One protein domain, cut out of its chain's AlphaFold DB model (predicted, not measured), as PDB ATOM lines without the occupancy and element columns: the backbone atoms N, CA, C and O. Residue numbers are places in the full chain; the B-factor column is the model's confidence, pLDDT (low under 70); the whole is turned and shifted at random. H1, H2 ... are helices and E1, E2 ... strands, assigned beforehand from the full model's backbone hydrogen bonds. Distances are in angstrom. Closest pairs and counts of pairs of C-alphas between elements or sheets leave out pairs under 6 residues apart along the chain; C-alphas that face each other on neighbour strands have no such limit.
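Overview. This is residues 20 to 165 of the 179 residues of an uncharacterized protein of Auxenochlorella protothecoides (UniProt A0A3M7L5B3). H3 and H5 cross at the core of a helix cluster, and the hairpin of E1 and E2 reaches out as an arm whose link, residues 88 to 98, sticks out. H6 and H7 pack on H5. The printed part has 146 residues, mostly helix, with seven named helices and two antiparallel strands, in the order H1 H2 H3 H4 E1 E2 H5 H6 H7. It is compact, with a radius of gyration of the C-alphas of 15.6 A, and spans 55 by 33 by 29 A.

Arrangement. E1, residues 83 to 87, and E2, residues 99 to 103, form a hairpin; N 84 and O 102, 2.9 A apart, are within hydrogen-bond range. H3, residues 50 to 66, touches H5, residues 110 to 126, at a steep tilt of 57 degrees; the closest C-alphas are Gly 56 and Val 120, 3.9 A. H3 touches H1, residues 20 to 25, with residues 50 to 54 alone (Ala 22 and Ile 51, closest C-alphas, 4.9 A), and H2, residues 38 to 46, with residues 50 to 53 alone. H4, residues 72 to 79, only just touches H3, with 3 pairs of C-alphas within 8 A, only at the corner. H5 and H6, residues 135 to 144, form a helical hairpin at a shallow tilt of 26 degrees. H7, residues 150 to 163, touches H5, about perpendicular at 81 degrees. In H1 to H7 every O i to N i+4 pair is within hydrogen-bond range.

Along the chain. H3 is 24.3 A long, H5 24.4 A. H1 begins at C-alpha 20 (40.365, -29.738, -23.575); H7 ends at C-alpha 163 (49.761, -52.045, -10.051).

Size, cuts and confidence. The C-alphas farthest apart are Gly 93 and Trp 151, 55.8 A. The printed part has no cut. The links H1 to H2 and E1 to E2 are long. pLDDT is under 70 in residues 25 to 30, 67 to 72 and 86 to 100.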
ATOM      1  N   SER A  20      40.741 -30.715 -24.599       76.94
ATOM      2  CA  SER A  20      40.365 -29.738 -23.575       76.94
ATOM      3  C   SER A  20      39.057 -30.138 -22.894       76.94
ATOM      4  O   SER A  20      39.008 -30.214 -21.667       76.94
ATOM      5  N   GLU A  21      38.037 -30.500 -23.672       77.62
ATOM      6  CA  GLU A  21      36.764 -31.017 -23.161       77.62
ATOM      7  C   GLU A  21      36.965 -32.292 -22.336       77.62
ATOM      8  O   GLU A  21      36.437 -32.400 -21.231       77.62
ATOM      9  N   ALA A  22      37.780 -33.240 -22.807       74.50
ATOM     10  CA  ALA A  22      38.075 -34.467 -22.068       74.50
ATOM     11  C   ALA A  22      38.818 -34.201 -20.745       74.50
ATOM     12  O   ALA A  22      38.459 -34.770 -19.711       74.50
ATOM     13  N   ASN A  23      39.816 -33.309 -20.766       76.81
ATOM     14  CA  ASN A  23      40.541 -32.856 -19.577       76.81
ATOM     15  C   ASN A  23      39.603 -32.167 -18.568       76.81
ATOM     16  O   ASN A  23      39.811 -32.295 -17.365       76.81
ATOM     17  N   GLN A  24      38.576 -31.449 -19.038       72.56
ATOM     18  CA  GLN A  24      37.566 -30.813 -18.184       72.56
ATOM     19  C   GLN A  24      36.521 -31.807 -17.662       72.56
ATOM     20  O   GLN A  24      36.113 -31.700 -16.510       72.56
ATOM     21  N   THR A  25      36.105 -32.774 -18.486       67.94
ATOM     22  CA  THR A  25      35.045 -33.753 -18.178       67.94
ATOM     23  C   THR A  25      35.455 -34.693 -17.053       67.94
ATOM     24  O   THR A  25      34.658 -35.021 -16.175       67.94
ATOM     25  N   ILE A  26      36.720 -35.108 -17.029       61.84
ATOM     26  CA  ILE A  26      37.271 -35.825 -15.883       61.84
ATOM     27  C   ILE A  26      37.723 -34.748 -14.886       61.84
ATOM     28  O   ILE A  26      38.910 -34.469 -14.738       61.84
ATOM     29  N   CYS A  27      36.749 -34.110 -14.225       50.28
ATOM     30  CA  CYS A  27      36.891 -32.902 -13.395       50.28
ATOM     31  C   CYS A  27      37.896 -32.998 -12.222       50.28
ATOM     32  O   CYS A  27      38.009 -32.055 -11.442       50.28
ATOM     33  N   GLN A  28      38.589 -34.126 -12.045       54.25
ATOM     34  CA  GLN A  28      39.473 -34.414 -10.912       54.25
ATOM     35  C   GLN A  28      40.720 -35.221 -11.305       54.25
ATOM     36  O   GLN A  28      41.273 -35.955 -10.484       54.25
ATOM     37  N   LEU A  29      41.182 -35.118 -12.559       57.19
ATOM     38  CA  LEU A  29      42.528 -35.606 -12.871       57.19
ATOM     39  C   LEU A  29      43.558 -34.915 -11.982       57.19
ATOM     40  O   LEU A  29      43.483 -33.695 -11.836       57.19
ATOM     41  N   PRO A  30      44.554 -35.657 -11.463       62.22
ATOM     42  CA  PRO A  30      45.665 -35.029 -10.769       62.22
ATOM     43  C   PRO A  30      46.364 -34.026 -11.693       62.22
ATOM     44  O   PRO A  30      46.655 -32.917 -11.263       62.22
ATOM     45  N   LEU A  31      46.565 -34.387 -12.974       75.12
ATOM     46  CA  LEU A  31      47.175 -33.522 -13.986       75.12
ATOM     47  C   LEU A  31      46.537 -33.688 -15.383       75.12
ATOM     48  O   LEU A  31      46.427 -34.824 -15.862       75.12
ATOM     49  N   PRO A  32      46.166 -32.590 -16.072       82.75
ATOM     50  CA  PRO A  32      45.667 -32.623 -17.449       82.75
ATOM     51  C   PRO A  32      46.751 -33.044 -18.454       82.75
ATOM     52  O   PRO A  32      47.944 -32.834 -18.233       82.75
ATOM     53  N   VAL A  33      46.345 -33.610 -19.593       85.44
ATOM     54  CA  VAL A  33      47.271 -33.991 -20.677       85.44
ATOM     55  C   VAL A  33      47.586 -32.783 -21.557       85.44
ATOM     56  O   VAL A  33      46.670 -32.087 -21.994       85.44
ATOM     57  N   HIS A  34      48.871 -32.554 -21.843       85.75
ATOM     58  CA  HIS A  34      49.324 -31.496 -22.750       85.75
ATOM     59  C   HIS A  34      48.948 -31.797 -24.212       85.75
ATOM     60  O   HIS A  34      48.999 -32.948 -24.646       85.75
ATOM     61  N   GLU A  35      48.656 -30.766 -25.004       80.62
ATOM     62  CA  GLU A  35      48.256 -30.909 -26.415       80.62
ATOM     63  C   GLU A  35      49.360 -31.523 -27.291       80.62
ATOM     64  O   GLU A  35      49.095 -32.396 -28.115       80.62
ATOM     65  N   ASP A  36      50.616 -31.144 -27.048       81.81
ATOM     66  CA  ASP A  36      51.798 -31.688 -27.743       81.81
ATOM     67  C   ASP A  36      52.306 -33.021 -27.152       81.81
ATOM     68  O   ASP A  36      53.485 -33.389 -27.266       81.81
ATOM     69  N   CYS A  37      51.440 -33.747 -26.447       86.06
ATOM     70  CA  CYS A  37      51.756 -35.062 -25.911       86.06
ATOM     71  C   CYS A  37      51.794 -36.111 -27.027       86.06
ATOM     72  O   CYS A  37      50.884 -36.211 -27.847       86.06
ATOM     73  N   LEU A  38      52.811 -36.983 -27.017       88.19
ATOM     74  CA  LEU A  38      52.913 -38.080 -27.988       88.19
ATOM     75  C   LEU A  38      51.709 -39.034 -27.952       88.19
ATOM     76  O   LEU A  38      51.405 -39.663 -28.965       88.19
ATOM     77  N   MET A  39      51.002 -39.123 -26.819       90.06
ATOM     78  CA  MET A  39      49.765 -39.904 -26.731       90.06
ATOM     79  C   MET A  39      48.656 -39.340 -27.618       90.06
ATOM     80  O   MET A  39      47.852 -40.118 -28.113       90.06
ATOM     81  N   VAL A  40      48.634 -38.033 -27.893       86.94
ATOM     82  CA  VAL A  40      47.669 -37.420 -28.820       86.94
ATOM     83  C   VAL A  40      47.949 -37.871 -30.257       86.94
ATOM     84  O   VAL A  40      47.028 -38.193 -31.008       86.94
ATOM     85  N   CYS A  41      49.225 -37.984 -30.637       86.06
ATOM     86  CA  CYS A  41      49.621 -38.531 -31.937       86.06
ATOM     87  C   CYS A  41      49.261 -40.017 -32.067       86.06
ATOM     88  O   CYS A  41      48.691 -40.421 -33.082       86.06
ATOM     89  N   CYS A  42      49.554 -40.810 -31.030       88.38
ATOM     90  CA  CYS A  42      49.146 -42.214 -30.956       88.38
ATOM     91  C   CYS A  42      47.624 -42.339 -31.091       88.38
ATOM     92  O   CYS A  42      47.124 -43.106 -31.912       88.38
ATOM     93  N   ALA A  43      46.888 -41.507 -30.354       88.69
ATOM     94  CA  ALA A  43      45.442 -41.527 -30.347       88.69
ATOM     95  C   ALA A  43      44.844 -41.271 -31.723       88.69
ATOM     96  O   ALA A  43      43.995 -42.034 -32.175       88.69
ATOM     97  N   ARG A  44      45.357 -40.272 -32.442       85.75
ATOM     98  CA  ARG A  44      44.921 -39.994 -33.811       85.75
ATOM     99  C   ARG A  44      45.169 -41.179 -34.743       85.75
ATOM    100  O   ARG A  44      44.288 -41.533 -35.519       85.75
ATOM    101  N   LYS A  45      46.352 -41.792 -34.670       89.69
ATOM    102  CA  LYS A  45      46.729 -42.898 -35.558       89.69
ATOM    103  C   LYS A  45      45.856 -44.138 -35.362       89.69
ATOM    104  O   LYS A  45      45.523 -44.802 -36.336       89.69
ATOM    105  N   PHE A  46      45.501 -44.434 -34.117       88.38
ATOM    106  CA  PHE A  46      44.721 -45.616 -33.753       88.38
ATOM    107  C   PHE A  46      43.223 -45.321 -33.555       88.38
ATOM    108  O   PHE A  46      42.488 -46.193 -33.102       88.38
ATOM    109  N   GLY A  47      42.750 -44.109 -33.871       88.38
ATOM    110  CA  GLY A  47      41.344 -43.720 -33.696       88.38
ATOM    111  C   GLY A  47      40.864 -43.760 -32.238       88.38
ATOM    112  O   GLY A  47      39.710 -44.084 -31.972       88.38
ATOM    113  N   ILE A  48      41.756 -43.476 -31.290       90.06
ATOM    114  CA  ILE A  48      41.485 -43.458 -29.849       90.06
ATOM    115  C   ILE A  48      40.792 -42.131 -29.509       90.06
ATOM    116  O   ILE A  48      41.321 -41.067 -29.848       90.06
ATOM    117  N   PRO A  49      39.648 -42.149 -28.811       89.38
ATOM    118  CA  PRO A  49      38.981 -40.921 -28.408       89.38
ATOM    119  C   PRO A  49      39.771 -40.210 -27.302       89.38
ATOM    120  O   PRO A  49      40.406 -40.844 -26.454       89.38
ATOM    121  N   ALA A  50      39.694 -38.877 -27.278       87.12
ATOM    122  CA  ALA A  50      40.439 -38.046 -26.332       87.12
ATOM    123  C   ALA A  50      40.173 -38.431 -24.865       87.12
ATOM    124  O   ALA A  50      41.097 -38.473 -24.058       87.12
ATOM    125  N   ILE A  51      38.935 -38.814 -24.536       85.88
ATOM    126  CA  ILE A  51      38.563 -39.251 -23.185       85.88
ATOM    127  C   ILE A  51      39.358 -40.476 -22.710       85.88
ATOM    128  O   ILE A  51      39.765 -40.520 -21.552       85.88
ATOM    129  N   SER A  52      39.660 -41.436 -23.591       90.12
ATOM    130  CA  SER A  52      40.454 -42.621 -23.238       90.12
ATOM    131  C   SER A  52      41.927 -42.270 -23.037       90.12
ATOM    132  O   SER A  52      42.586 -42.867 -22.190       90.12
ATOM    133  N   VAL A  53      42.448 -41.275 -23.763       90.62
ATOM    134  CA  VAL A  53      43.809 -40.753 -23.542       90.62
ATOM    135  C   VAL A  53      43.915 -40.132 -22.160       90.62
ATOM    136  O   VAL A  53      44.832 -40.439 -21.402       90.62
ATOM    137  N   VAL A  54      42.949 -39.286 -21.824       89.19
ATOM    138  CA  VAL A  54      42.906 -38.578 -20.552       89.19
ATOM    139  C   VAL A  54      42.677 -39.558 -19.388       89.19
ATOM    140  O   VAL A  54      43.372 -39.498 -18.374       89.19
ATOM    141  N   LEU A  55      41.783 -40.534 -19.537       88.31
ATOM    142  CA  LEU A  55      41.589 -41.590 -18.540       88.31
ATOM    143  C   LEU A  55      42.848 -42.462 -18.380       88.31
ATOM    144  O   LEU A  55      43.270 -42.745 -17.258       88.31
ATOM    145  N   GLY A  56      43.511 -42.813 -19.484       91.19
ATOM    146  CA  GLY A  56      44.798 -43.507 -19.463       91.19
ATOM    147  C   GLY A  56      45.902 -42.695 -18.777       91.19
ATOM    148  O   GLY A  56      46.719 -43.256 -18.050       91.19
ATOM    149  N   ALA A  57      45.899 -41.370 -18.929       90.00
ATOM    150  CA  ALA A  57      46.799 -40.476 -18.204       90.00
ATOM    151  C   ALA A  57      46.569 -40.534 -16.691       90.00
ATOM    152  O   ALA A  57      47.534 -40.614 -15.934       90.00
ATOM    153  N   SER A  58      45.306 -40.575 -16.252       87.94
ATOM    154  CA  SER A  58      44.964 -40.788 -14.839       87.94
ATOM    155  C   SER A  58      45.532 -42.108 -14.319       87.94
ATOM    156  O   SER A  58      46.110 -42.163 -13.236       87.94
ATOM    157  N   TYR A  59      45.406 -43.188 -15.091       90.31
ATOM    158  CA  TYR A  59      45.929 -44.502 -14.706       90.31
ATOM    159  C   TYR A  59      47.451 -44.487 -14.581       90.31
ATOM    160  O   TYR A  59      47.986 -44.972 -13.588       90.31
ATOM    161  N   PHE A  60      48.132 -43.867 -15.542       90.69
ATOM    162  CA  PHE A  60      49.580 -43.710 -15.509       90.69
ATOM    163  C   PHE A  60      50.036 -42.925 -14.275       90.69
ATOM    164  O   PHE A  60      50.898 -43.387 -13.534       90.69
ATOM    165  N   GLN A  61      49.406 -41.781 -13.995       87.19
ATOM    166  CA  GLN A  61      49.706 -40.977 -12.806       87.19
ATOM    167  C   GLN A  61      49.473 -41.769 -11.513       87.19
ATOM    168  O   GLN A  61      50.299 -41.724 -10.606       87.19
ATOM    169  N   ARG A  62      48.394 -42.559 -11.438       85.19
ATOM    170  CA  ARG A  62      48.139 -43.438 -10.288       85.19
ATOM    171  C   ARG A  62      49.190 -44.523 -10.135       85.19
ATOM    172  O   ARG A  62      49.593 -44.771  -9.010       85.19
ATOM    173  N   LEU A  63      49.660 -45.140 -11.218       86.81
ATOM    174  CA  LEU A  63      50.758 -46.107 -11.145       86.81
ATOM    175  C   LEU A  63      52.039 -45.465 -10.607       86.81
ATOM    176  O   LEU A  63      52.702 -46.065  -9.767       86.81
ATOM    177  N   LEU A  64      52.348 -44.233 -11.024       84.00
ATOM    178  CA  LEU A  64      53.504 -43.501 -10.504       84.00
ATOM    179  C   LEU A  64      53.391 -43.196  -8.999       84.00
ATOM    180  O   LEU A  64      54.406 -43.203  -8.309       84.00
ATOM    181  N   VAL A  65      52.178 -42.938  -8.493       77.56
ATOM    182  CA  VAL A  65      51.931 -42.614  -7.073       77.56
ATOM    183  C   VAL A  65      51.775 -43.866  -6.201       77.56
ATOM    184  O   VAL A  65      52.324 -43.921  -5.108       77.56
ATOM    185  N   LEU A  66      51.032 -44.878  -6.652       70.06
ATOM    186  CA  LEU A  66      50.751 -46.099  -5.883       70.06
ATOM    187  C   LEU A  66      51.973 -47.006  -5.775       70.06
ATOM    188  O   LEU A  66      52.135 -47.705  -4.777       70.06
ATOM    189  N   GLN A  67      52.874 -46.961  -6.756       62.62
ATOM    190  CA  GLN A  67      54.157 -47.643  -6.658       62.62
ATOM    191  C   GLN A  67      55.188 -46.840  -5.853       62.62
ATOM    192  O   GLN A  67      56.366 -46.839  -6.188       62.62
ATOM    193  N   GLN A  68      54.785 -46.198  -4.752       49.56
ATOM    194  CA  GLN A  68      55.683 -45.491  -3.827       49.56
ATOM    195  C   GLN A  68      56.816 -46.372  -3.264       49.56
ATOM    196  O   GLN A  68      57.865 -45.846  -2.906       49.56
ATOM    197  N   ASN A  69      56.680 -47.705  -3.282       43.91
ATOM    198  CA  ASN A  69      57.777 -48.633  -2.964       43.91
ATOM    199  C   ASN A  69      58.806 -48.799  -4.113       43.91
ATOM    200  O   ASN A  69      59.905 -49.293  -3.884       43.91
ATOM    201  N   HIS A  70      58.487 -48.339  -5.328       51.78
ATOM    202  CA  HIS A  70      59.363 -48.195  -6.500       51.78
ATOM    203  C   HIS A  70      59.556 -46.704  -6.866       51.78
ATOM    204  O   HIS A  70      59.364 -46.279  -8.010       51.78
ATOM    205  N   ILE A  71      60.052 -45.935  -5.889       52.56
ATOM    206  CA  ILE A  71      60.608 -44.566  -5.982       52.56
ATOM    207  C   ILE A  71      61.278 -44.200  -7.337       52.56
ATOM    208  O   ILE A  71      61.081 -43.062  -7.781       52.56
ATOM    209  N   PRO A  72      62.010 -45.083  -8.062       68.12
ATOM    210  CA  PRO A  72      62.595 -44.742  -9.362       68.12
ATOM    211  C   PRO A  72      61.626 -44.219 -10.429       68.12
ATOM    212  O   PRO A  72      62.022 -43.334 -11.180       68.12
ATOM    213  N   MET A  73      60.389 -44.714 -10.559       76.25
ATOM    214  CA  MET A  73      59.586 -44.373 -11.751       76.25
ATOM    215  C   MET A  73      59.055 -42.940 -11.751       76.25
ATOM    216  O   MET A  73      59.073 -42.288 -12.797       76.25
ATOM    217  N   PHE A  74      58.610 -42.433 -10.600       80.88
ATOM    218  CA  PHE A  74      58.146 -41.048 -10.498       80.88
ATOM    219  C   PHE A  74      59.302 -40.064 -10.720       80.88
ATOM    220  O   PHE A  74      59.194 -39.164 -11.550       80.88
ATOM    221  N   GLN A  75      60.446 -40.283 -10.062       80.81
ATOM    222  CA  GLN A  75      61.642 -39.454 -10.259       80.81
ATOM    223  C   GLN A  75      62.163 -39.529 -11.701       80.81
ATOM    224  O   GLN A  75      62.576 -38.517 -12.273       80.81
ATOM    225  N   LEU A  76      62.094 -40.707 -12.327       83.19
ATOM    226  CA  LEU A  76      62.455 -40.889 -13.729       83.19
ATOM    227  C   LEU A  76      61.507 -40.117 -14.652       83.19
ATOM    228  O   LEU A  76      61.972 -39.463 -15.579       83.19
ATOM    229  N   ALA A  77      60.201 -40.121 -14.380       85.25
ATOM    230  CA  ALA A  77      59.225 -39.344 -15.141       85.25
ATOM    231  C   ALA A  77      59.480 -37.829 -15.019       85.25
ATOM    232  O   ALA A  77      59.509 -37.130 -16.036       85.25
ATOM    233  N   VAL A  78      59.745 -37.331 -13.805       84.12
ATOM    234  CA  VAL A  78      60.087 -35.918 -13.553       84.12
ATOM    235  C   VAL A  78      61.359 -35.509 -14.294       84.12
ATOM    236  O   VAL A  78      61.332 -34.569 -15.085       84.12
ATOM    237  N   SER A  79      62.451 -36.252 -14.114       85.00
ATOM    238  CA  SER A  79      63.744 -35.956 -14.758       85.00
ATOM    239  C   SER A  79      63.710 -36.052 -16.287       85.00
ATOM    240  O   SER A  79      64.524 -35.424 -16.958       85.00
ATOM    241  N   ASN A  80      62.753 -36.793 -16.851       85.25
ATOM    242  CA  ASN A  80      62.585 -36.964 -18.296       85.25
ATOM    243  C   ASN A  80      61.490 -36.079 -18.910       85.25
ATOM    244  O   ASN A  80      61.075 -36.314 -20.050       85.25
ATOM    245  N   GLY A  81      61.019 -35.071 -18.170       83.25
ATOM    246  CA  GLY A  81      60.103 -34.058 -18.691       83.25
ATOM    247  C   GLY A  81      58.695 -34.578 -18.975       83.25
ATOM    248  O   GLY A  81      58.020 -34.051 -19.861       83.25
ATOM    249  N   TYR A  82      58.241 -35.608 -18.248       85.25
ATOM    250  CA  TYR A  82      56.839 -36.031 -18.323       85.25
ATOM    251  C   TYR A  82      55.889 -35.014 -17.689       85.25
ATOM    252  O   TYR A  82      54.712 -34.975 -18.042       85.25
ATOM    253  N   PHE A  83      56.391 -34.190 -16.773       85.31
ATOM    254  CA  PHE A  83      55.637 -33.130 -16.120       85.31
ATOM    255  C   PHE A  83      56.132 -31.784 -16.635       85.31
ATOM    256  O   PHE A  83      57.300 -31.437 -16.458       85.31
ATOM    257  N   LEU A  84      55.251 -31.051 -17.313       81.25
ATOM    258  CA  LEU A  84      55.551 -29.739 -17.868       81.25
ATOM    259  C   LEU A  84      54.845 -28.667 -17.029       81.25
ATOM    260  O   LEU A  84      53.611 -28.674 -16.983       81.25
ATOM    261  N   PRO A  85      55.575 -27.747 -16.376       76.25
ATOM    262  CA  PRO A  85      54.956 -26.581 -15.772       76.25
ATOM    263  C   PRO A  85      54.467 -25.652 -16.887       76.25
ATOM    264  O   PRO A  85      55.217 -25.311 -17.801       76.25
ATOM    265  N   TYR A  86      53.201 -25.255 -16.827       64.69
ATOM    266  CA  TYR A  86      52.639 -24.256 -17.721       64.69
ATOM    267  C   TYR A  86      52.283 -23.011 -16.916       64.69
ATOM    268  O   TYR A  86      51.419 -23.037 -16.031       64.69
ATOM    269  N   THR A  87      52.963 -21.916 -17.233       57.09
ATOM    270  CA  THR A  87      52.690 -20.589 -16.691       57.09
ATOM    271  C   THR A  87      51.743 -19.868 -17.645       57.09
ATOM    272  O   THR A  87      52.153 -19.408 -18.708       57.09
ATOM    273  N   THR A  88      50.462 -19.762 -17.290       52.41
ATOM    274  CA  THR A  88      49.576 -18.817 -17.982       52.41
ATOM    275  C   THR A  88      49.893 -17.413 -17.485       52.41
ATOM    276  O   THR A  88      49.504 -17.057 -16.371       52.41
ATOM    277  N   GLU A  89      50.573 -16.607 -18.296       47.00
ATOM    278  CA  GLU A  89      50.581 -15.162 -18.090       47.00
ATOM    279  C   GLU A  89      49.187 -14.631 -18.438       47.00
ATOM    280  O   GLU A  89      48.741 -14.685 -19.585       47.00
ATOM    281  N   ALA A  90      48.443 -14.171 -17.432       49.84
ATOM    282  CA  ALA A  90      47.178 -13.499 -17.674       49.84
ATOM    283  C   ALA A  90      47.464 -12.145 -18.343       49.84
ATOM    284  O   ALA A  90      48.086 -11.272 -17.730       49.84
ATOM    285  N   LEU A  91      46.992 -11.953 -19.581       46.75
ATOM    286  CA  LEU A  91      46.873 -10.623 -20.182       46.75
ATOM    287  C   LEU A  91      46.059  -9.742 -19.221       46.75
ATOM    288  O   LEU A  91      44.850  -9.919 -19.101       46.75
ATOM    289  N   GLY A  92      46.713  -8.810 -18.523       49.38
ATOM    290  CA  GLY A  92      46.017  -7.839 -17.668       49.38
ATOM    291  C   GLY A  92      46.523  -7.670 -16.234       49.38
ATOM    292  O   GLY A  92      45.750  -7.245 -15.381       49.38
ATOM    293  N   GLY A  93      47.794  -7.959 -15.940       48.31
ATOM    294  CA  GLY A  93      48.539  -7.269 -14.869       48.31
ATOM    295  C   GLY A  93      48.083  -7.454 -13.411       48.31
ATOM    296  O   GLY A  93      48.631  -6.791 -12.532       48.31
ATOM    297  N   LYS A  94      47.127  -8.341 -13.104       47.62
ATOM    298  CA  LYS A  94      46.763  -8.707 -11.723       47.62
ATOM    299  C   LYS A  94      46.918 -10.213 -11.505       47.62
ATOM    300  O   LYS A  94      46.297 -11.026 -12.181       47.62
ATOM    301  N   LEU A  95      47.807 -10.545 -10.567       55.03
ATOM    302  CA  LEU A  95      48.348 -11.869 -10.264       55.03
ATOM    303  C   LEU A  95      47.305 -12.970 -10.008       55.03
ATOM    304  O   LEU A  95      46.503 -12.880  -9.083       55.03
ATOM    305  N   ALA A  96      47.490 -14.092 -10.704       42.91
ATOM    306  CA  ALA A  96      47.446 -15.431 -10.121       42.91
ATOM    307  C   ALA A  96      48.332 -16.342 -10.984       42.91
ATOM    308  O   ALA A  96      47.877 -16.888 -11.988       42.91
ATOM    309  N   LEU A  97      49.608 -16.487 -10.612       45.94
ATOM    310  CA  LEU A  97      50.485 -17.534 -11.144       45.94
ATOM    311  C   LEU A  97      49.906 -18.881 -10.685       45.94
ATOM    312  O   LEU A  97      50.250 -19.410  -9.631       45.94
ATOM    313  N   ARG A  98      48.918 -19.399 -11.415       49.19
ATOM    314  CA  ARG A  98      48.486 -20.786 -11.271       49.19
ATOM    315  C   ARG A  98      49.416 -21.604 -12.140       49.19
ATOM    316  O   ARG A  98      49.138 -21.800 -13.319       49.19
ATOM    317  N   GLU A  99      50.517 -22.051 -11.549       54.59
ATOM    318  CA  GLU A  99      51.321 -23.117 -12.132       54.59
ATOM    319  C   GLU A  99      50.408 -24.331 -12.308       54.59
ATOM    320  O   GLU A  99      49.993 -24.982 -11.346       54.59
ATOM    321  N   ARG A 100      49.998 -24.581 -13.550       66.94
ATOM    322  CA  ARG A 100      49.310 -25.813 -13.909       66.94
ATOM    323  C   ARG A 100      50.368 -26.744 -14.461       66.94
ATOM    324  O   ARG A 100      50.989 -26.441 -15.473       66.94
ATOM    325  N   MET A 101      50.579 -27.870 -13.797       77.50
ATOM    326  CA  MET A 101      51.396 -28.934 -14.359       77.50
ATOM    327  C   MET A 101      50.564 -29.724 -15.372       77.50
ATOM    328  O   MET A 101      49.394 -30.028 -15.137       77.50
ATOM    329  N   PHE A 102      51.172 -30.056 -16.504       83.19
ATOM    330  CA  PHE A 102      50.582 -30.906 -17.529       83.19
ATOM    331  C   PHE A 102      51.393 -32.186 -17.678       83.19
ATOM    332  O   PHE A 102      52.622 -32.173 -17.595       83.19
ATOM    333  N   LEU A 103      50.708 -33.293 -17.956       87.62
ATOM    334  CA  LEU A 103      51.349 -34.552 -18.302       87.62
ATOM    335  C   LEU A 103      51.638 -34.608 -19.807       87.62
ATOM    336  O   LEU A 103      50.745 -34.432 -20.644       87.62
ATOM    337  N   ARG A 104      52.873 -34.952 -20.156       89.12
ATOM    338  CA  ARG A 104      53.335 -35.173 -21.525       89.12
ATOM    339  C   ARG A 104      54.094 -36.493 -21.605       89.12
ATOM    340  O   ARG A 104      54.931 -36.788 -20.773       89.12
ATOM    341  N   ALA A 105      53.835 -37.294 -22.631       88.19
ATOM    342  CA  ALA A 105      54.663 -38.457 -22.932       88.19
ATOM    343  C   ALA A 105      55.907 -38.042 -23.727       88.19
ATOM    344  O   ALA A 105      55.793 -37.268 -24.683       88.19
ATOM    345  N   THR A 106      57.062 -38.614 -23.391       85.44
ATOM    346  CA  THR A 106      58.325 -38.445 -24.125       85.44
ATOM    347  C   THR A 106      58.852 -39.804 -24.607       85.44
ATOM    348  O   THR A 106      58.418 -40.855 -24.141       85.44
ATOM    349  N   LYS A 107      59.758 -39.805 -25.599       85.75
ATOM    350  CA  LYS A 107      60.413 -41.036 -26.093       85.75
ATOM    351  C   LYS A 107      61.702 -41.382 -25.345       85.75
ATOM    352  O   LYS A 107      62.294 -42.414 -25.639       85.75
ATOM    353  N   SER A 108      62.155 -40.529 -24.423       84.62
ATOM    354  CA  SER A 108      63.454 -40.695 -23.762       84.62
ATOM    355  C   SER A 108      63.512 -41.950 -22.895       84.62
ATOM    356  O   SER A 108      64.568 -42.562 -22.781       84.62
ATOM    357  N   VAL A 109      62.369 -42.369 -22.340       88.50
ATOM    358  CA  VAL A 109      62.270 -43.544 -21.475       88.50
ATOM    359  C   VAL A 109      61.260 -44.542 -22.052       88.50
ATOM    360  O   VAL A 109      60.058 -44.438 -21.788       88.50
ATOM    361  N   PRO A 110      61.723 -45.545 -22.822       89.69
ATOM    362  CA  PRO A 110      60.858 -46.544 -23.450       89.69
ATOM    363  C   PRO A 110      59.961 -47.301 -22.464       89.69
ATOM    364  O   PRO A 110      58.832 -47.646 -22.804       89.69
ATOM    365  N   THR A 111      60.438 -47.546 -21.240       90.19
ATOM    366  CA  THR A 111      59.682 -48.256 -20.198       90.19
ATOM    367  C   THR A 111      58.480 -47.438 -19.725       90.19
ATOM    368  O   THR A 111      57.350 -47.915 -19.815       90.19
ATOM    369  N   LEU A 112      58.677 -46.174 -19.341       90.88
ATOM    370  CA  LEU A 112      57.581 -45.270 -18.963       90.88
ATOM    371  C   LEU A 112      56.601 -45.058 -20.116       90.88
ATOM    372  O   LEU A 112      55.387 -45.062 -19.913       90.88
ATOM    373  N   LEU A 113      57.116 -44.922 -21.342       92.81
ATOM    374  CA  LEU A 113      56.278 -44.807 -22.529       92.81
ATOM    375  C   LEU A 113      55.415 -46.059 -22.729       92.81
ATOM    376  O   LEU A 113      54.219 -45.925 -22.980       92.81
ATOM    377  N   SER A 114      55.978 -47.260 -22.567       94.31
ATOM    378  CA  SER A 114      55.212 -48.506 -22.687       94.31
ATOM    379  C   SER A 114      54.114 -48.633 -21.629       94.31
ATOM    380  O   SER A 114      52.998 -49.031 -21.962       94.31
ATOM    381  N   VAL A 115      54.379 -48.216 -20.388       94.00
ATOM    382  CA  VAL A 115      53.371 -48.207 -19.317       94.00
ATOM    383  C   VAL A 115      52.252 -47.222 -19.654       94.00
ATOM    384  O   VAL A 115      51.077 -47.572 -19.559       94.00
ATOM    385  N   TYR A 116      52.586 -46.013 -20.114       94.00
ATOM    386  CA  TYR A 116      51.578 -45.013 -20.465       94.00
ATOM    387  C   TYR A 116      50.712 -45.462 -21.659       94.00
ATOM    388  O   TYR A 116      49.484 -45.405 -21.589       94.00
ATOM    389  N   VAL A 117      51.315 -46.009 -22.719       95.62
ATOM    390  CA  VAL A 117      50.571 -46.586 -23.858       95.62
ATOM    391  C   VAL A 117      49.620 -47.693 -23.389       95.62
ATOM    392  O   VAL A 117      48.455 -47.722 -23.788       95.62
ATOM    393  N   THR A 118      50.090 -48.563 -22.495       95.50
ATOM    394  CA  THR A 118      49.280 -49.644 -21.915       95.50
ATOM    395  C   THR A 118      48.124 -49.097 -21.079       95.50
ATOM    396  O   THR A 118      47.000 -49.585 -21.180       95.50
ATOM    397  N   CYS A 119      48.342 -48.020 -20.325       94.38
ATOM    398  CA  CYS A 119      47.285 -47.331 -19.588       94.38
ATOM    399  C   CYS A 119      46.187 -46.771 -20.499       94.38
ATOM    400  O   CYS A 119      45.003 -46.934 -20.204       94.38
ATOM    401  N   VAL A 120      46.562 -46.159 -21.626       94.25
ATOM    402  CA  VAL A 120      45.598 -45.680 -22.632       94.25
ATOM    403  C   VAL A 120      44.827 -46.846 -23.253       94.25
ATOM    404  O   VAL A 120      43.611 -46.758 -23.428       94.25
ATOM    405  N   TYR A 121      45.492 -47.968 -23.527       95.31
ATOM    406  CA  TYR A 121      44.818 -49.175 -24.004       95.31
ATOM    407  C   TYR A 121      43.820 -49.748 -22.984       95.31
ATOM    408  O   TYR A 121      42.705 -50.121 -23.345       95.31
ATOM    409  N   MET A 122      44.156 -49.767 -21.694       94.25
ATOM    410  CA  MET A 122      43.198 -50.180 -20.663       94.25
ATOM    411  C   MET A 122      41.978 -49.253 -20.616       94.25
ATOM    412  O   MET A 122      40.852 -49.733 -20.503       94.25
ATOM    413  N   ALA A 123      42.175 -47.942 -20.766       92.50
ATOM    414  CA  ALA A 123      41.073 -46.988 -20.855       92.50
ATOM    415  C   ALA A 123      40.196 -47.212 -22.103       92.50
ATOM    416  O   ALA A 123      38.977 -47.039 -22.041       92.50
ATOM    417  N   LEU A 124      40.779 -47.652 -23.225       93.00
ATOM    418  CA  LEU A 124      40.016 -48.091 -24.400       93.00
ATOM    419  C   LEU A 124      39.135 -49.303 -24.100       93.00
ATOM    420  O   LEU A 124      37.982 -49.318 -24.521       93.00
ATOM    421  N   LYS A 125      39.641 -50.293 -23.353       91.94
ATOM    422  CA  LYS A 125      38.826 -51.447 -22.933       91.94
ATOM    423  C   LYS A 125      37.648 -51.018 -22.063       91.94
ATOM    424  O   LYS A 125      36.536 -51.471 -22.286       91.94
ATOM    425  N   VAL A 126      37.876 -50.117 -21.107       89.62
ATOM    426  CA  VAL A 126      36.821 -49.602 -20.210       89.62
ATOM    427  C   VAL A 126      35.747 -48.824 -20.972       89.62
ATOM    428  O   VAL A 126      34.586 -48.838 -20.585       89.62
ATOM    429  N   SER A 127      36.131 -48.153 -22.057       86.62
ATOM    430  CA  SER A 127      35.209 -47.393 -22.909       86.62
ATOM    431  C   SER A 127      34.607 -48.211 -24.057       86.62
ATOM    432  O   SER A 127      33.877 -47.643 -24.865       86.62
ATOM    433  N   ASP A 128      34.906 -49.513 -24.128       86.69
ATOM    434  CA  ASP A 128      34.483 -50.428 -25.196       86.69
ATOM    435  C   ASP A 128      34.842 -49.925 -26.611       86.69
ATOM    436  O   ASP A 128      34.052 -49.943 -27.553       86.69
ATOM    437  N   ARG A 129      36.062 -49.384 -26.759       87.75
ATOM    438  CA  ARG A 129      36.571 -48.787 -28.013       87.75
ATOM    439  C   ARG A 129      37.762 -49.532 -28.617       87.75
ATOM    440  O   ARG A 129      38.466 -48.983 -29.465       87.75
ATOM    441  N   VAL A 130      38.027 -50.765 -28.187       90.00
ATOM    442  CA  VAL A 130      39.102 -51.577 -28.776       90.00
ATOM    443  C   VAL A 130      38.666 -52.083 -30.147       90.00
ATOM    444  O   VAL A 130      37.685 -52.806 -30.263       90.00
ATOM    445  N   GLN A 131      39.411 -51.717 -31.189       86.31
ATOM    446  CA  GLN A 131      39.017 -52.000 -32.572       86.31
ATOM    447  C   GLN A 131      39.340 -53.429 -33.015       86.31
ATOM    448  O   GLN A 131      38.599 -54.014 -33.798       86.31
ATOM    449  N   HIS A 132      40.465 -53.987 -32.562       86.94
ATOM    450  CA  HIS A 132      40.905 -55.314 -32.984       86.94
ATOM    451  C   HIS A 132      41.818 -55.989 -31.953       86.94
ATOM    452  O   HIS A 132      42.479 -55.348 -31.128       86.94
ATOM    453  N   THR A 133      41.909 -57.316 -32.041       86.25
ATOM    454  CA  THR A 133      42.864 -58.116 -31.266       86.25
ATOM    455  C   THR A 133      44.302 -57.702 -31.599       86.25
ATOM    456  O   THR A 133      44.626 -57.411 -32.750       86.25
ATOM    457  N   GLY A 134      45.179 -57.633 -30.595       91.25
ATOM    458  CA  GLY A 134      46.578 -57.220 -30.783       91.25
ATOM    459  C   GLY A 134      46.806 -55.708 -30.933       91.25
ATOM    460  O   GLY A 134      47.939 -55.291 -31.190       91.25
ATOM    461  N   MET A 135      45.775 -54.879 -30.733       94.06
ATOM    462  CA  MET A 135      45.892 -53.414 -30.769       94.06
ATOM    463  C   MET A 135      46.969 -52.889 -29.809       94.06
ATOM    464  O   MET A 135      47.781 -52.066 -30.220       94.06
ATOM    465  N   LEU A 136      47.071 -53.428 -28.588       95.56
ATOM    466  CA  LEU A 136      48.122 -53.038 -27.642       95.56
ATOM    467  C   LEU A 136      49.533 -53.299 -28.193       95.56
ATOM    468  O   LEU A 136      50.377 -52.406 -28.171       95.56
ATOM    469  N   SER A 137      49.794 -54.491 -28.741       96.38
ATOM    470  CA  SER A 137      51.096 -54.799 -29.352       96.38
ATOM    471  C   SER A 137      51.411 -53.900 -30.549       96.38
ATOM    472  O   SER A 137      52.565 -53.514 -30.731       96.38
ATOM    473  N   ALA A 138      50.399 -53.520 -31.338       95.12
ATOM    474  CA  ALA A 138      50.564 -52.594 -32.455       95.12
ATOM    475  C   ALA A 138      50.886 -51.171 -31.969       95.12
ATOM    476  O   ALA A 138      51.838 -50.563 -32.460       95.12
ATOM    477  N   MET A 139      50.157 -50.671 -30.965       94.94
ATOM    478  CA  MET A 139      50.408 -49.370 -30.332       94.94
ATOM    479  C   MET A 139      51.817 -49.302 -29.734       94.94
ATOM    480  O   MET A 139      52.550 -48.345 -29.978       94.94
ATOM    481  N   LEU A 140      52.227 -50.334 -28.992       95.56
ATOM    482  CA  LEU A 140      53.564 -50.414 -28.401       95.56
ATOM    483  C   LEU A 140      54.655 -50.493 -29.474       95.56
ATOM    484  O   LEU A 140      55.660 -49.793 -29.368       95.56
ATOM    485  N   THR A 141      54.450 -51.295 -30.520       95.38
ATOM    486  CA  THR A 141      55.410 -51.408 -31.627       95.38
ATOM    487  C   THR A 141      55.625 -50.067 -32.320       95.38
ATOM    488  O   THR A 141      56.763 -49.678 -32.587       95.38
ATOM    489  N   ASP A 142      54.537 -49.339 -32.569       93.81
ATOM    490  CA  ASP A 142      54.586 -48.031 -33.209       93.81
ATOM    491  C   ASP A 142      55.296 -46.981 -32.345       93.81
ATOM    492  O   ASP A 142      56.188 -46.269 -32.807       93.81
ATOM    493  N   MET A 143      54.933 -46.912 -31.065       92.94
ATOM    494  CA  MET A 143      55.437 -45.879 -30.162       92.94
ATOM    495  C   MET A 143      56.895 -46.102 -29.757       92.94
ATOM    496  O   MET A 143      57.634 -45.128 -29.594       92.94
ATOM    497  N   LEU A 144      57.317 -47.363 -29.618       93.25
ATOM    498  CA  LEU A 144      58.685 -47.727 -29.244       93.25
ATOM    499  C   LEU A 144      59.624 -47.874 -30.451       93.25
ATOM    500  O   LEU A 144      60.834 -47.960 -30.259       93.25
ATOM    501  N   GLY A 145      59.094 -47.937 -31.677       92.06
ATOM    502  CA  GLY A 145      59.892 -48.126 -32.895       92.06
ATOM    503  C   GLY A 145      60.562 -49.502 -33.012       92.06
ATOM    504  O   GLY A 145      61.440 -49.685 -33.850       92.06
ATOM    505  N   ARG A 146      60.160 -50.473 -32.186       92.75
ATOM    506  CA  ARG A 146      60.652 -51.859 -32.199       92.75
ATOM    507  C   ARG A 146      59.482 -52.822 -32.088       92.75
ATOM    508  O   ARG A 146      58.497 -52.507 -31.429       92.75
ATOM    509  N   ARG A 147      59.598 -54.008 -32.683       94.12
ATOM    510  CA  ARG A 147      58.537 -55.023 -32.634       94.12
ATOM    511  C   ARG A 147      58.272 -55.465 -31.192       94.12
ATOM    512  O   ARG A 147      59.192 -55.906 -30.509       94.12
ATOM    513  N   VAL A 148      57.013 -55.379 -30.767       94.94
ATOM    514  CA  VAL A 148      56.522 -55.903 -29.486       94.94
ATOM    515  C   VAL A 148      55.550 -57.038 -29.766       94.94
ATOM    516  O   VAL A 148      54.572 -56.868 -30.497       94.94
ATOM    517  N   HIS A 149      55.827 -58.211 -29.205       94.50
ATOM    518  CA  HIS A 149      54.975 -59.381 -29.387       94.50
ATOM    519  C   HIS A 149      53.734 -59.308 -28.494       94.50
ATOM    520  O   HIS A 149      53.757 -58.719 -27.415       94.50
ATOM    521  N   SER A 150      52.644 -59.950 -28.921       93.75
ATOM    522  CA  SER A 150      51.369 -59.908 -28.197       93.75
ATOM    523  C   SER A 150      51.470 -60.452 -26.771       93.75
ATOM    524  O   SER A 150      50.875 -59.876 -25.872       93.75
ATOM    525  N   TRP A 151      52.278 -61.488 -26.526       94.19
ATOM    526  CA  TRP A 151      52.484 -62.015 -25.172       94.19
ATOM    527  C   TRP A 151      53.185 -61.007 -24.244       94.19
ATOM    528  O   TRP A 151      52.809 -60.892 -23.084       94.19
ATOM    529  N   GLN A 152      54.141 -60.221 -24.759       94.31
ATOM    530  CA  GLN A 152      54.826 -59.167 -23.994       94.31
ATOM    531  C   GLN A 152      53.863 -58.032 -23.648       94.31
ATOM    532  O   GLN A 152      53.878 -57.508 -22.539       94.31
ATOM    533  N   ALA A 153      53.013 -57.667 -24.610       94.94
ATOM    534  CA  ALA A 153      51.967 -56.675 -24.419       94.94
ATOM    535  C   ALA A 153      50.970 -57.108 -23.330       94.94
ATOM    536  O   ALA A 153      50.678 -56.324 -22.433       94.94
ATOM    537  N   VAL A 154      50.507 -58.361 -23.375       94.81
ATOM    538  CA  VAL A 154      49.594 -58.931 -22.368       94.81
ATOM    539  C   VAL A 154      50.254 -58.999 -20.991       94.81
ATOM    540  O   VAL A 154      49.620 -58.677 -19.992       94.81
ATOM    541  N   GLN A 155      51.534 -59.371 -20.915       94.88
ATOM    542  CA  GLN A 155      52.254 -59.382 -19.643       94.88
ATOM    543  C   GLN A 155      52.304 -57.981 -19.015       94.88
ATOM    544  O   GLN A 155      51.922 -57.814 -17.858       94.88
ATOM    545  N   LEU A 156      52.702 -56.965 -19.789       94.12
ATOM    546  CA  LEU A 156      52.756 -55.580 -19.316       94.12
ATOM    547  C   LEU A 156      51.372 -55.055 -18.905       94.12
ATOM    548  O   LEU A 156      51.238 -54.305 -17.938       94.12
ATOM    549  N   GLU A 157      50.332 -55.451 -19.630       95.38
ATOM    550  CA  GLU A 157      48.948 -55.141 -19.284       95.38
ATOM    551  C   GLU A 157      48.555 -55.706 -17.917       95.38
ATOM    552  O   GLU A 157      48.005 -54.972 -17.093       95.38
ATOM    553  N   VAL A 158      48.872 -56.974 -17.647       94.06
ATOM    554  CA  VAL A 158      48.622 -57.601 -16.341       94.06
ATOM    555  C   VAL A 158      49.405 -56.890 -15.237       94.06
ATOM    556  O   VAL A 158      48.830 -56.580 -14.194       94.06
ATOM    557  N   GLU A 159      50.675 -56.556 -15.468       92.25
ATOM    558  CA  GLU A 159      51.496 -55.801 -14.509       92.25
ATOM    559  C   GLU A 159      50.876 -54.431 -14.181       92.25
ATOM    560  O   GLU A 159      50.786 -54.048 -13.011       92.25
ATOM    561  N   CYS A 160      50.363 -53.717 -15.190       91.94
ATOM    562  CA  CYS A 160      49.667 -52.446 -14.988       91.94
ATOM    563  C   CYS A 160      48.344 -52.622 -14.220       91.94
ATOM    564  O   CYS A 160      48.020 -51.801 -13.362       91.94
ATOM    565  N   LEU A 161      47.580 -53.685 -14.494       92.50
ATOM    566  CA  LEU A 161      46.332 -53.989 -13.782       92.50
ATOM    567  C   LEU A 161      46.581 -54.296 -12.305       92.50
ATOM    568  O   LEU A 161      45.888 -53.750 -11.442       92.50
ATOM    569  N   VAL A 162      47.594 -55.116 -12.018       90.88
ATOM    570  CA  VAL A 162      48.027 -55.428 -10.651       90.88
ATOM    571  C   VAL A 162      48.494 -54.158  -9.943       90.88
ATOM    572  O   VAL A 162      48.054 -53.892  -8.826       90.88
ATOM    573  N   GLY A 163      49.302 -53.323 -10.605       86.25
ATOM    574  CA  GLY A 163      49.761 -52.045 -10.051       86.25
ATOM    575  C   GLY A 163      48.630 -51.049  -9.759       86.25
ATOM    576  O   GLY A 163      48.733 -50.252  -8.829       86.25
ATOM    577  N   LEU A 164      47.528 -51.112 -10.511       88.00
ATOM    578  CA  LEU A 164      46.314 -50.323 -10.269       88.00
ATOM    579  C   LEU A 164      45.355 -50.971  -9.261       88.00
ATOM    580  O   LEU A 164      44.258 -50.445  -9.049       88.00
ATOM    581  N   ALA A 165      45.721 -52.117  -8.677       88.50
ATOM    582  CA  ALA A 165      44.846 -52.941  -7.847       88.50
ATOM    583  C   ALA A 165      43.483 -53.206  -8.517       88.50
ATOM    584  O   ALA A 165      42.442 -53.186  -7.861       88.50
TER     585      ALA A 165